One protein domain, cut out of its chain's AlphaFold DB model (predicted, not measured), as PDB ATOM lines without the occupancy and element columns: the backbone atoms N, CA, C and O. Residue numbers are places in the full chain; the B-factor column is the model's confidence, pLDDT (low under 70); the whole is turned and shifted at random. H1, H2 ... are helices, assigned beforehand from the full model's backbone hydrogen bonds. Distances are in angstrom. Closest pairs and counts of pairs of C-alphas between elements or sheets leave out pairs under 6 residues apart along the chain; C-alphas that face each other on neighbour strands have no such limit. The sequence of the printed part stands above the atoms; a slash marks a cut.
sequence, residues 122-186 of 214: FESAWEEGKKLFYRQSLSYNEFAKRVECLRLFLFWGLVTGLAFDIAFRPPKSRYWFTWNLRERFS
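What this domain is: This is residues 122 to 186 of the 214 residues of an uncharacterized protein of Theileria annulata (UniProt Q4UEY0). A shorter helix, H1, packs at a steep angle on residues 143 to 153 of one long helix, H2, which makes most of the length of a rod. Beyond the other end of H2 the rest of the printed part is a tail with two very short helices, H3 and H4, that pack on no other helix. The printed part has 65 residues with four named helices, in the order H1, H2, H3, H4, and no named strand; its class is all helix. It is extended, with a radius of gyration of the C-alphas of 19.1 A and spans of 58 by 20 by 16 A.

How they stand to each other: H1, residues 122 to 134, touches H2, residues 140 to 168, and H2 does so with residues 143 to 153 alone. Their closest C-alphas, those of Gly 129 and Arg 146, are 4.9 A apart. The two helices run opposite ways at a steep tilt of 66 degrees. H3, residues 174 to 177, is apart from H1 and H2. H4, residues 181 to 184, is apart from H1 and H2 too, and only just apart from H3, with the closest C-alphas 8.5 A apart. Every O i to N i+4 pair is within hydrogen-bond range in H2, and 6 of 9 are in H1; H3 and H4 are too short for such a pair.

Where its parts are: H1 begins at C-alpha 122 (195.393, 212.654, 178.415) and is 19.2 A long from first to last C-alpha. H2 measures 41.7 A, from C-alpha 140 (180.968, 218.665, 162.867) to C-alpha 168 (192.538, 223.694, 202.576). H3 and H4 have four residues each, and H4 ends at C-alpha 184 (193.407, 210.865, 214.375).

The domain as a whole: The two C-alphas farthest apart, those of Leu 138 and Ser 186, are 59.4 A apart. The printed part has no cut, and its three links between helices are tight. Residues 154 to 169, 171 to 178 and 181 to 186 stand free. The mean pLDDT of the printed part is 81.4, and residues 174 to 186 are under 70.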
ATOM      1  N   PHE A 122     195.706 211.315 177.908       82.44
ATOM      2  CA  PHE A 122     195.393 212.654 178.415       82.44
ATOM      3  C   PHE A 122     196.066 213.764 177.593       82.44
ATOM      4  O   PHE A 122     195.442 214.778 177.290       82.44
ATOM      5  N   GLU A 123     197.312 213.534 177.169       85.38
ATOM      6  CA  GLU A 123     198.086 214.494 176.378       85.38
ATOM      7  C   GLU A 123     197.418 214.782 175.029       85.38
ATOM      8  O   GLU A 123     197.203 215.935 174.659       85.38
ATOM      9  N   SER A 124     196.977 213.740 174.320       83.44
ATOM     10  CA  SER A 124     196.308 213.922 173.031       83.44
ATOM     11  C   SER A 124     194.908 214.524 173.181       83.44
ATOM     12  O   SER A 124     194.477 215.282 172.312       83.44
ATOM     13  N   ALA A 125     194.211 214.266 174.294       85.19
ATOM     14  CA  ALA A 125     192.948 214.940 174.604       85.19
ATOM     15  C   ALA A 125     193.156 216.440 174.832       85.19
ATOM     16  O   ALA A 125     192.348 217.254 174.376       85.19
ATOM     17  N   TRP A 126     194.247 216.814 175.503       87.62
ATOM     18  CA  TRP A 126     194.604 218.211 175.730       87.62
ATOM     19  C   TRP A 126     194.982 218.912 174.426       87.62
ATOM     20  O   TRP A 126     194.522 220.024 174.159       87.62
ATOM     21  N   GLU A 127     195.765 218.257 173.571       89.25
ATOM     22  CA  GLU A 127     196.096 218.777 172.245       89.25
ATOM     23  C   GLU A 127     194.849 219.008 171.383       89.25
ATOM     24  O   GLU A 127     194.702 220.085 170.804       89.25
ATOM     25  N   GLU A 128     193.926 218.045 171.318       86.44
ATOM     26  CA  GLU A 128     192.656 218.210 170.597       86.44
ATOM     27  C   GLU A 128     191.772 219.300 171.219       86.44
ATOM     28  O   GLU A 128     191.164 220.089 170.493       86.44
ATOM     29  N   GLY A 129     191.748 219.409 172.549       86.88
ATOM     30  CA  GLY A 129     191.037 220.473 173.255       86.88
ATOM     31  C   GLY A 129     191.565 221.861 172.891       86.88
ATOM     32  O   GLY A 129     190.784 222.743 172.526       86.88
ATOM     33  N   LYS A 130     192.891 222.058 172.900       90.44
ATOM     34  CA  LYS A 130     193.490 223.352 172.541       90.44
ATOM     35  C   LYS A 130     193.225 223.722 171.079       90.44
ATOM     36  O   LYS A 130     192.992 224.901 170.803       90.44
ATOM     37  N   LYS A 131     193.176 222.744 170.155       90.12
ATOM     38  CA  LYS A 131     192.839 222.974 168.729       90.12
ATOM     39  C   LYS A 131     191.511 223.697 168.543       90.12
ATOM     40  O   LYS A 131     191.328 224.305 167.495       90.12
ATOM     41  N   LEU A 132     190.603 223.666 169.520       89.25
ATOM     42  CA  LEU A 132     189.357 224.426 169.468       89.25
ATOM     43  C   LEU A 132     189.585 225.945 169.376       89.25
ATOM     44  O   LEU A 132     188.825 226.622 168.692       89.25
ATOM     45  N   PHE A 133     190.622 226.473 170.032       90.50
ATOM     46  CA  PHE A 133     190.852 227.918 170.129       90.50
ATOM     47  C   PHE A 133     191.648 228.489 168.957       90.50
ATOM     48  O   PHE A 133     191.458 229.645 168.600       90.50
ATOM     49  N   TYR A 134     192.533 227.690 168.354       90.81
ATOM     50  CA  TYR A 134     193.430 228.162 167.294       90.81
ATOM     51  C   TYR A 134     193.152 227.567 165.910       90.81
ATOM     52  O   TYR A 134     193.665 228.081 164.921       90.81
ATOM     53  N   ARG A 135     192.367 226.484 165.798       88.56
ATOM     54  CA  ARG A 135     192.072 225.835 164.512       88.56
ATOM     55  C   ARG A 135     190.572 225.668 164.316       88.56
ATOM     56  O   ARG A 135     189.917 224.913 165.030       88.56
ATOM     57  N   GLN A 136     190.039 226.273 163.260       86.75
ATOM     58  CA  GLN A 136     188.651 226.053 162.860       86.75
ATOM     59  C   GLN A 136     188.417 224.562 162.543       86.75
ATOM     60  O   GLN A 136     189.250 223.895 161.922       86.75
ATOM     61  N   SER A 137     187.319 223.995 163.040       84.06
ATOM     62  CA  SER A 137     186.926 222.608 162.762       84.06
ATOM     63  C   SER A 137     186.343 222.498 161.356       84.06
ATOM     64  O   SER A 137     185.426 223.247 161.022       84.06
ATOM     65  N   LEU A 138     186.831 221.548 160.555       81.19
ATOM     66  CA  LEU A 138     186.348 221.338 159.183       81.19
ATOM     67  C   LEU A 138     185.084 220.470 159.148       81.19
ATOM     68  O   LEU A 138     184.260 220.597 158.247       81.19
ATOM     69  N   SER A 139     184.921 219.595 160.143       84.81
ATOM     70  CA  SER A 139     183.778 218.692 160.274       84.81
ATOM     71  C   SER A 139     183.089 218.857 161.625       84.81
ATOM     72  O   SER A 139     183.741 219.056 162.653       84.81
ATOM     73  N   TYR A 140     181.763 218.688 161.638       81.19
ATOM     74  CA  TYR A 140     180.968 218.665 162.867       81.19
ATOM     75  C   TYR A 140     181.463 217.598 163.854       81.19
ATOM     76  O   TYR A 140     181.511 217.839 165.056       81.19
ATOM     77  N   ASN A 141     181.900 216.439 163.352       80.94
ATOM     78  CA  ASN A 141     182.414 215.366 164.205       80.94
ATOM     79  C   ASN A 141     183.719 215.766 164.909       80.94
ATOM     80  O   ASN A 141     183.950 215.374 166.047       80.94
ATOM     81  N   GLU A 142     184.578 216.543 164.246       82.25
ATOM     82  CA  GLU A 142     185.799 217.070 164.864       82.25
ATOM     83  C   GLU A 142     185.461 218.125 165.910       82.25
ATOM     84  O   GLU A 142     185.989 218.081 167.016       82.25
ATOM     85  N   PHE A 143     184.547 219.041 165.580       86.44
ATOM     86  CA  PHE A 143     184.067 220.054 166.514       86.44
ATOM     87  C   PHE A 143     183.501 219.421 167.790       86.44
ATOM     88  O   PHE A 143     183.928 219.763 168.893       86.44
ATOM     89  N   ALA A 144     182.604 218.443 167.636       84.62
ATOM     90  CA  ALA A 144     181.983 217.734 168.748       84.62
ATOM     91  C   ALA A 144     183.030 217.070 169.655       84.62
ATOM     92  O   ALA A 144     182.995 217.263 170.868       84.62
ATOM     93  N   LYS A 145     184.023 216.379 169.079       84.00
ATOM     94  CA  LYS A 145     185.111 215.753 169.852       84.00
ATOM     95  C   LYS A 145     185.935 216.758 170.650       84.00
ATOM     96  O   LYS A 145     186.262 216.497 171.806       84.00
ATOM     97  N   ARG A 146     186.276 217.904 170.053       86.94
ATOM     98  CA  ARG A 146     187.061 218.948 170.734       86.94
ATOM     99  C   ARG A 146     186.287 219.544 171.909       86.94
ATOM    100  O   ARG A 146     186.856 219.744 172.981       86.94
ATOM    101  N   VAL A 147     184.984 219.764 171.733       86.94
ATOM    102  CA  VAL A 147     184.085 220.227 172.803       86.94
ATOM    103  C   VAL A 147     183.946 219.176 173.908       86.94
ATOM    104  O   VAL A 147     183.982 219.526 175.087       86.94
ATOM    105  N   GLU A 148     183.840 217.890 173.565       83.31
ATOM    106  CA  GLU A 148     183.796 216.806 174.555       83.31
ATOM    107  C   GLU A 148     185.082 216.715 175.380       83.31
ATOM    108  O   GLU A 148     185.004 216.606 176.606       83.31
ATOM    109  N   CYS A 149     186.248 216.823 174.731       86.25
ATOM    110  CA  CYS A 149     187.541 216.857 175.413       86.25
ATOM    111  C   CYS A 149     187.595 218.038 176.389       86.25
ATOM    112  O   CYS A 149     187.842 217.848 177.578       86.25
ATOM    113  N   LEU A 150     187.270 219.249 175.924       89.00
ATOM    114  CA  LEU A 150     187.261 220.455 176.757       89.00
ATOM    115  C   LEU A 150     186.302 220.332 177.950       89.00
ATOM    116  O   LEU A 150     186.642 220.727 179.066       89.00
ATOM    117  N   ARG A 151     185.126 219.732 177.744       85.12
ATOM    118  CA  ARG A 151     184.161 219.469 178.818       85.12
ATOM    119  C   ARG A 151     184.734 218.538 179.888       85.12
ATOM    120  O   ARG A 151     184.510 218.788 181.070       85.12
ATOM    121  N   LEU A 152     185.458 217.488 179.497       84.94
ATOM    122  CA  LEU A 152     186.115 216.583 180.444       84.94
ATOM    123  C   LEU A 152     187.178 217.321 181.268       84.94
ATOM    124  O   LEU A 152     187.192 217.173 182.489       84.94
ATOM    125  N   PHE A 153     188.004 218.162 180.637       88.06
ATOM    126  CA  PHE A 153     189.002 218.971 181.351       88.06
ATOM    127  C   PHE A 153     188.368 219.956 182.330       88.06
ATOM    128  O   PHE A 153     188.820 220.054 183.468       88.06
ATOM    129  N   LEU A 154     187.301 220.651 181.926       89.25
ATOM    130  CA  LEU A 154     186.575 221.552 182.820       89.25
ATOM    131  C   LEU A 154     185.956 220.804 184.000       89.25
ATOM    132  O   LEU A 154     186.043 221.276 185.129       89.25
ATOM    133  N   PHE A 155     185.356 219.638 183.755       87.69
ATOM    134  CA  PHE A 155     184.772 218.822 184.814       87.69
ATOM    135  C   PHE A 155     185.832 218.397 185.829       87.69
ATOM    136  O   PHE A 155     185.683 218.669 187.018       87.69
ATOM    137  N   TRP A 156     186.921 217.781 185.365       89.19
ATOM    138  CA  TRP A 156     187.987 217.333 186.256       89.19
ATOM    139  C   TRP A 156     188.680 218.501 186.947       89.19
ATOM    140  O   TRP A 156     188.908 218.410 188.144       89.19
ATOM    141  N   GLY A 157     188.936 219.610 186.249       90.25
ATOM    142  CA  GLY A 157     189.518 220.817 186.838       90.25
ATOM    143  C   GLY A 157     188.634 221.444 187.919       90.25
ATOM    144  O   GLY A 157     189.130 221.886 188.952       90.25
ATOM    145  N   LEU A 158     187.313 221.436 187.728       91.56
ATOM    146  CA  LEU A 158     186.370 221.926 188.728       91.56
ATOM    147  C   LEU A 158     186.305 220.968 189.923       91.56
ATOM    148  O   LEU A 158     186.380 221.414 191.066       91.56
ATOM    149  N   VAL A 159     186.215 219.658 189.683       90.81
ATOM    150  CA  VAL A 159     186.186 218.642 190.748       90.81
ATOM    151  C   VAL A 159     187.464 218.680 191.582       90.81
ATOM    152  O   VAL A 159     187.380 218.695 192.808       90.81
ATOM    153  N   THR A 160     188.638 218.736 190.950       90.44
ATOM    154  CA  THR A 160     189.920 218.813 191.663       90.44
ATOM    155  C   THR A 160     190.080 220.149 192.373       90.44
ATOM    156  O   THR A 160     190.496 220.160 193.528       90.44
ATOM    157  N   GLY A 161     189.677 221.259 191.748       92.19
ATOM    158  CA  GLY A 161     189.684 222.581 192.370       92.19
ATOM    159  C   GLY A 161     188.797 222.649 193.614       92.19
ATOM    160  O   GLY A 161     189.231 223.141 194.653       92.19
ATOM    161  N   LEU A 162     187.586 222.089 193.554       87.75
ATOM    162  CA  LEU A 162     186.695 222.002 194.713       87.75
ATOM    163  C   LEU A 162     187.215 221.033 195.777       87.75
ATOM    164  O   LEU A 162     187.114 221.331 196.964       87.75
ATOM    165  N   ALA A 163     187.778 219.890 195.383       88.19
ATOM    166  CA  ALA A 163     188.386 218.953 196.325       88.19
ATOM    167  C   ALA A 163     189.556 219.605 197.075       88.19
ATOM    168  O   ALA A 163     189.683 219.451 198.289       88.19
ATOM    169  N   PHE A 164     190.364 220.389 196.362       89.38
ATOM    170  CA  PHE A 164     191.442 221.174 196.942       89.38
ATOM    171  C   PHE A 164     190.889 222.260 197.876       89.38
ATOM    172  O   PHE A 164     191.314 222.340 199.023       89.38
ATOM    173  N   ASP A 165     189.877 223.033 197.467       87.69
ATOM    174  CA  ASP A 165     189.250 224.042 198.341       87.69
ATOM    175  C   ASP A 165     188.706 223.427 199.643       87.69
ATOM    176  O   ASP A 165     188.919 223.968 200.730       87.69
ATOM    177  N   ILE A 166     188.091 222.242 199.567       85.94
ATOM    178  CA  ILE A 166     187.627 221.496 200.746       85.94
ATOM    179  C   ILE A 166     188.803 221.062 201.633       85.94
ATOM    180  O   ILE A 166     188.694 221.153 202.856       85.94
ATOM    181  N   ALA A 167     189.919 220.624 201.044       82.62
ATOM    182  CA  ALA A 167     191.100 220.191 201.788       82.62
ATOM    183  C   ALA A 167     191.781 221.347 202.546       82.62
ATOM    184  O   ALA A 167     192.174 221.172 203.699       82.62
ATOM    185  N   PHE A 168     191.894 222.534 201.938       83.19
ATOM    186  CA  PHE A 168     192.538 223.694 202.576       83.19
ATOM    187  C   PHE A 168     191.600 224.482 203.491       83.19
ATOM    188  O   PHE A 168     192.046 225.079 204.473       83.19
ATOM    189  N   ARG A 169     190.301 224.515 203.180       79.06
ATOM    190  CA  ARG A 169     189.285 225.255 203.942       79.06
ATOM    191  C   ARG A 169     188.123 224.334 204.313       79.06
ATOM    192  O   ARG A 169     186.984 224.562 203.865       79.06
ATOM    193  N   PRO A 170     188.378 223.334 205.182       78.50
ATOM    194  CA  PRO A 170     187.339 222.416 205.607       78.50
ATOM    195  C   PRO A 170     186.174 223.208 206.218       78.50
ATOM    196  O   PRO A 170     186.380 224.163 206.980       78.50
ATOM    197  N   PRO A 171     184.924 222.895 205.848       75.38
ATOM    198  CA  PRO A 171     183.768 223.572 206.413       75.38
ATOM    199  C   PRO A 171     183.670 223.283 207.917       75.38
ATOM    200  O   PRO A 171     183.827 222.152 208.360       75.38
ATOM    201  N   LYS A 172     183.366 224.318 208.708       72.19
ATOM    202  CA  LYS A 172     183.374 224.298 210.186       72.19
ATOM    203  C   LYS A 172     182.263 223.447 210.832       72.19
ATOM    204  O   LYS A 172     181.940 223.658 211.999       72.19
ATOM    205  N   SER A 173     181.620 222.537 210.100       75.56
ATOM    206  CA  SER A 173     180.564 221.710 210.688       75.56
ATOM    207  C   SER A 173     181.169 220.600 211.554       75.56
ATOM    208  O   SER A 173     182.239 220.070 211.252       75.56
ATOM    209  N   ARG A 174     180.466 220.229 212.635       63.12
ATOM    210  CA  ARG A 174     180.875 219.169 213.581       63.12
ATOM    211  C   ARG A 174     181.240 217.844 212.893       63.12
ATOM    212  O   ARG A 174     182.074 217.110 213.406       63.12
ATOM    213  N   TYR A 175     180.658 217.567 211.724       64.88
ATOM    214  CA  TYR A 175     180.948 216.373 210.931       64.88
ATOM    215  C   TYR A 175     182.417 216.322 210.467       64.88
ATOM    216  O   TYR A 175     183.079 215.300 210.639       64.88
ATOM    217  N   TRP A 176     182.970 217.438 209.975       64.31
ATOM    218  CA  TRP A 176     184.334 217.481 209.425       64.31
ATOM    219  C   TRP A 176     185.427 217.452 210.497       64.31
ATOM    220  O   TRP A 176     186.533 217.003 210.213       64.31
ATOM    221  N   PHE A 177     185.111 217.827 211.742       62.34
ATOM    222  CA  PHE A 177     186.032 217.666 212.873       62.34
ATOM    223  C   PHE A 177     186.356 216.190 213.159       62.34
ATOM    224  O   PHE A 177     187.490 215.867 213.484       62.34
ATOM    225  N   THR A 178     185.423 215.257 212.944       63.81
ATOM    226  CA  THR A 178     185.708 213.815 213.143       63.81
ATOM    227  C   THR A 178     186.585 213.203 212.037       63.81
ATOM    228  O   THR A 178     187.179 212.130 212.206       63.81
ATOM    229  N   TRP A 179     186.660 213.894 210.896       60.41
ATOM    230  CA  TRP A 179     187.472 213.554 209.726       60.41
ATOM    231  C   TRP A 179     188.812 214.293 209.687       60.41
ATOM    232  O   TRP A 179     189.566 214.123 208.728       60.41
ATOM    233  N   ASN A 180     189.148 215.078 210.715       63.84
ATOM    234  CA  ASN A 180     190.463 215.694 210.827       63.84
ATOM    235  C   ASN A 180     191.510 214.578 210.996       63.84
ATOM    236  O   ASN A 180     191.784 214.109 212.102       63.84
ATOM    237  N   LEU A 181     192.097 214.120 209.884       64.69
ATOM    238  CA  LEU A 181     193.136 213.082 209.865       64.69
ATOM    239  C   LEU A 181     194.285 213.448 210.808       64.69
ATOM    240  O   LEU A 181     194.824 212.594 211.503       64.69
ATOM    241  N   ARG A 182     194.590 214.747 210.905       63.75
ATOM    242  CA  ARG A 182     195.589 215.287 211.826       63.75
ATOM    243  C   ARG A 182     195.282 214.979 213.295       63.75
ATOM    244  O   ARG A 182     196.213 214.706 214.039       63.75
ATOM    245  N   GLU A 183     194.016 215.000 213.706       63.44
ATOM    246  CA  GLU A 183     193.616 214.663 215.081       63.44
ATOM    247  C   GLU A 183     193.637 213.146 215.313       63.44
ATOM    248  O   GLU A 183     194.051 212.704 216.381       63.44
ATOM    249  N   ARG A 184     193.309 212.337 214.296       61.91
ATOM    250  CA  ARG A 184     193.407 210.865 214.375       61.91
ATOM    251  C   ARG A 184     194.840 210.347 214.493       61.91
ATOM    252  O   ARG A 184     195.059 209.338 215.151       61.91
ATOM    253  N   PHE A 185     195.799 211.016 213.851       67.38
ATOM    254  CA  PHE A 185     197.225 210.687 213.964       67.38
ATOM    255  C   PHE A 185     197.940 211.474 215.069       67.38
ATOM    256  O   PHE A 185     199.111 211.216 215.350       67.38
ATOM    257  N   SER A 186     197.262 212.432 215.709       66.75
ATOM    258  CA  SER A 186     197.784 213.047 216.923       66.75
ATOM    259  C   SER A 186     197.671 212.053 218.077       66.75
ATOM    260  O   SER A 186     196.678 211.335 218.188       66.75
TER     261      SER A 186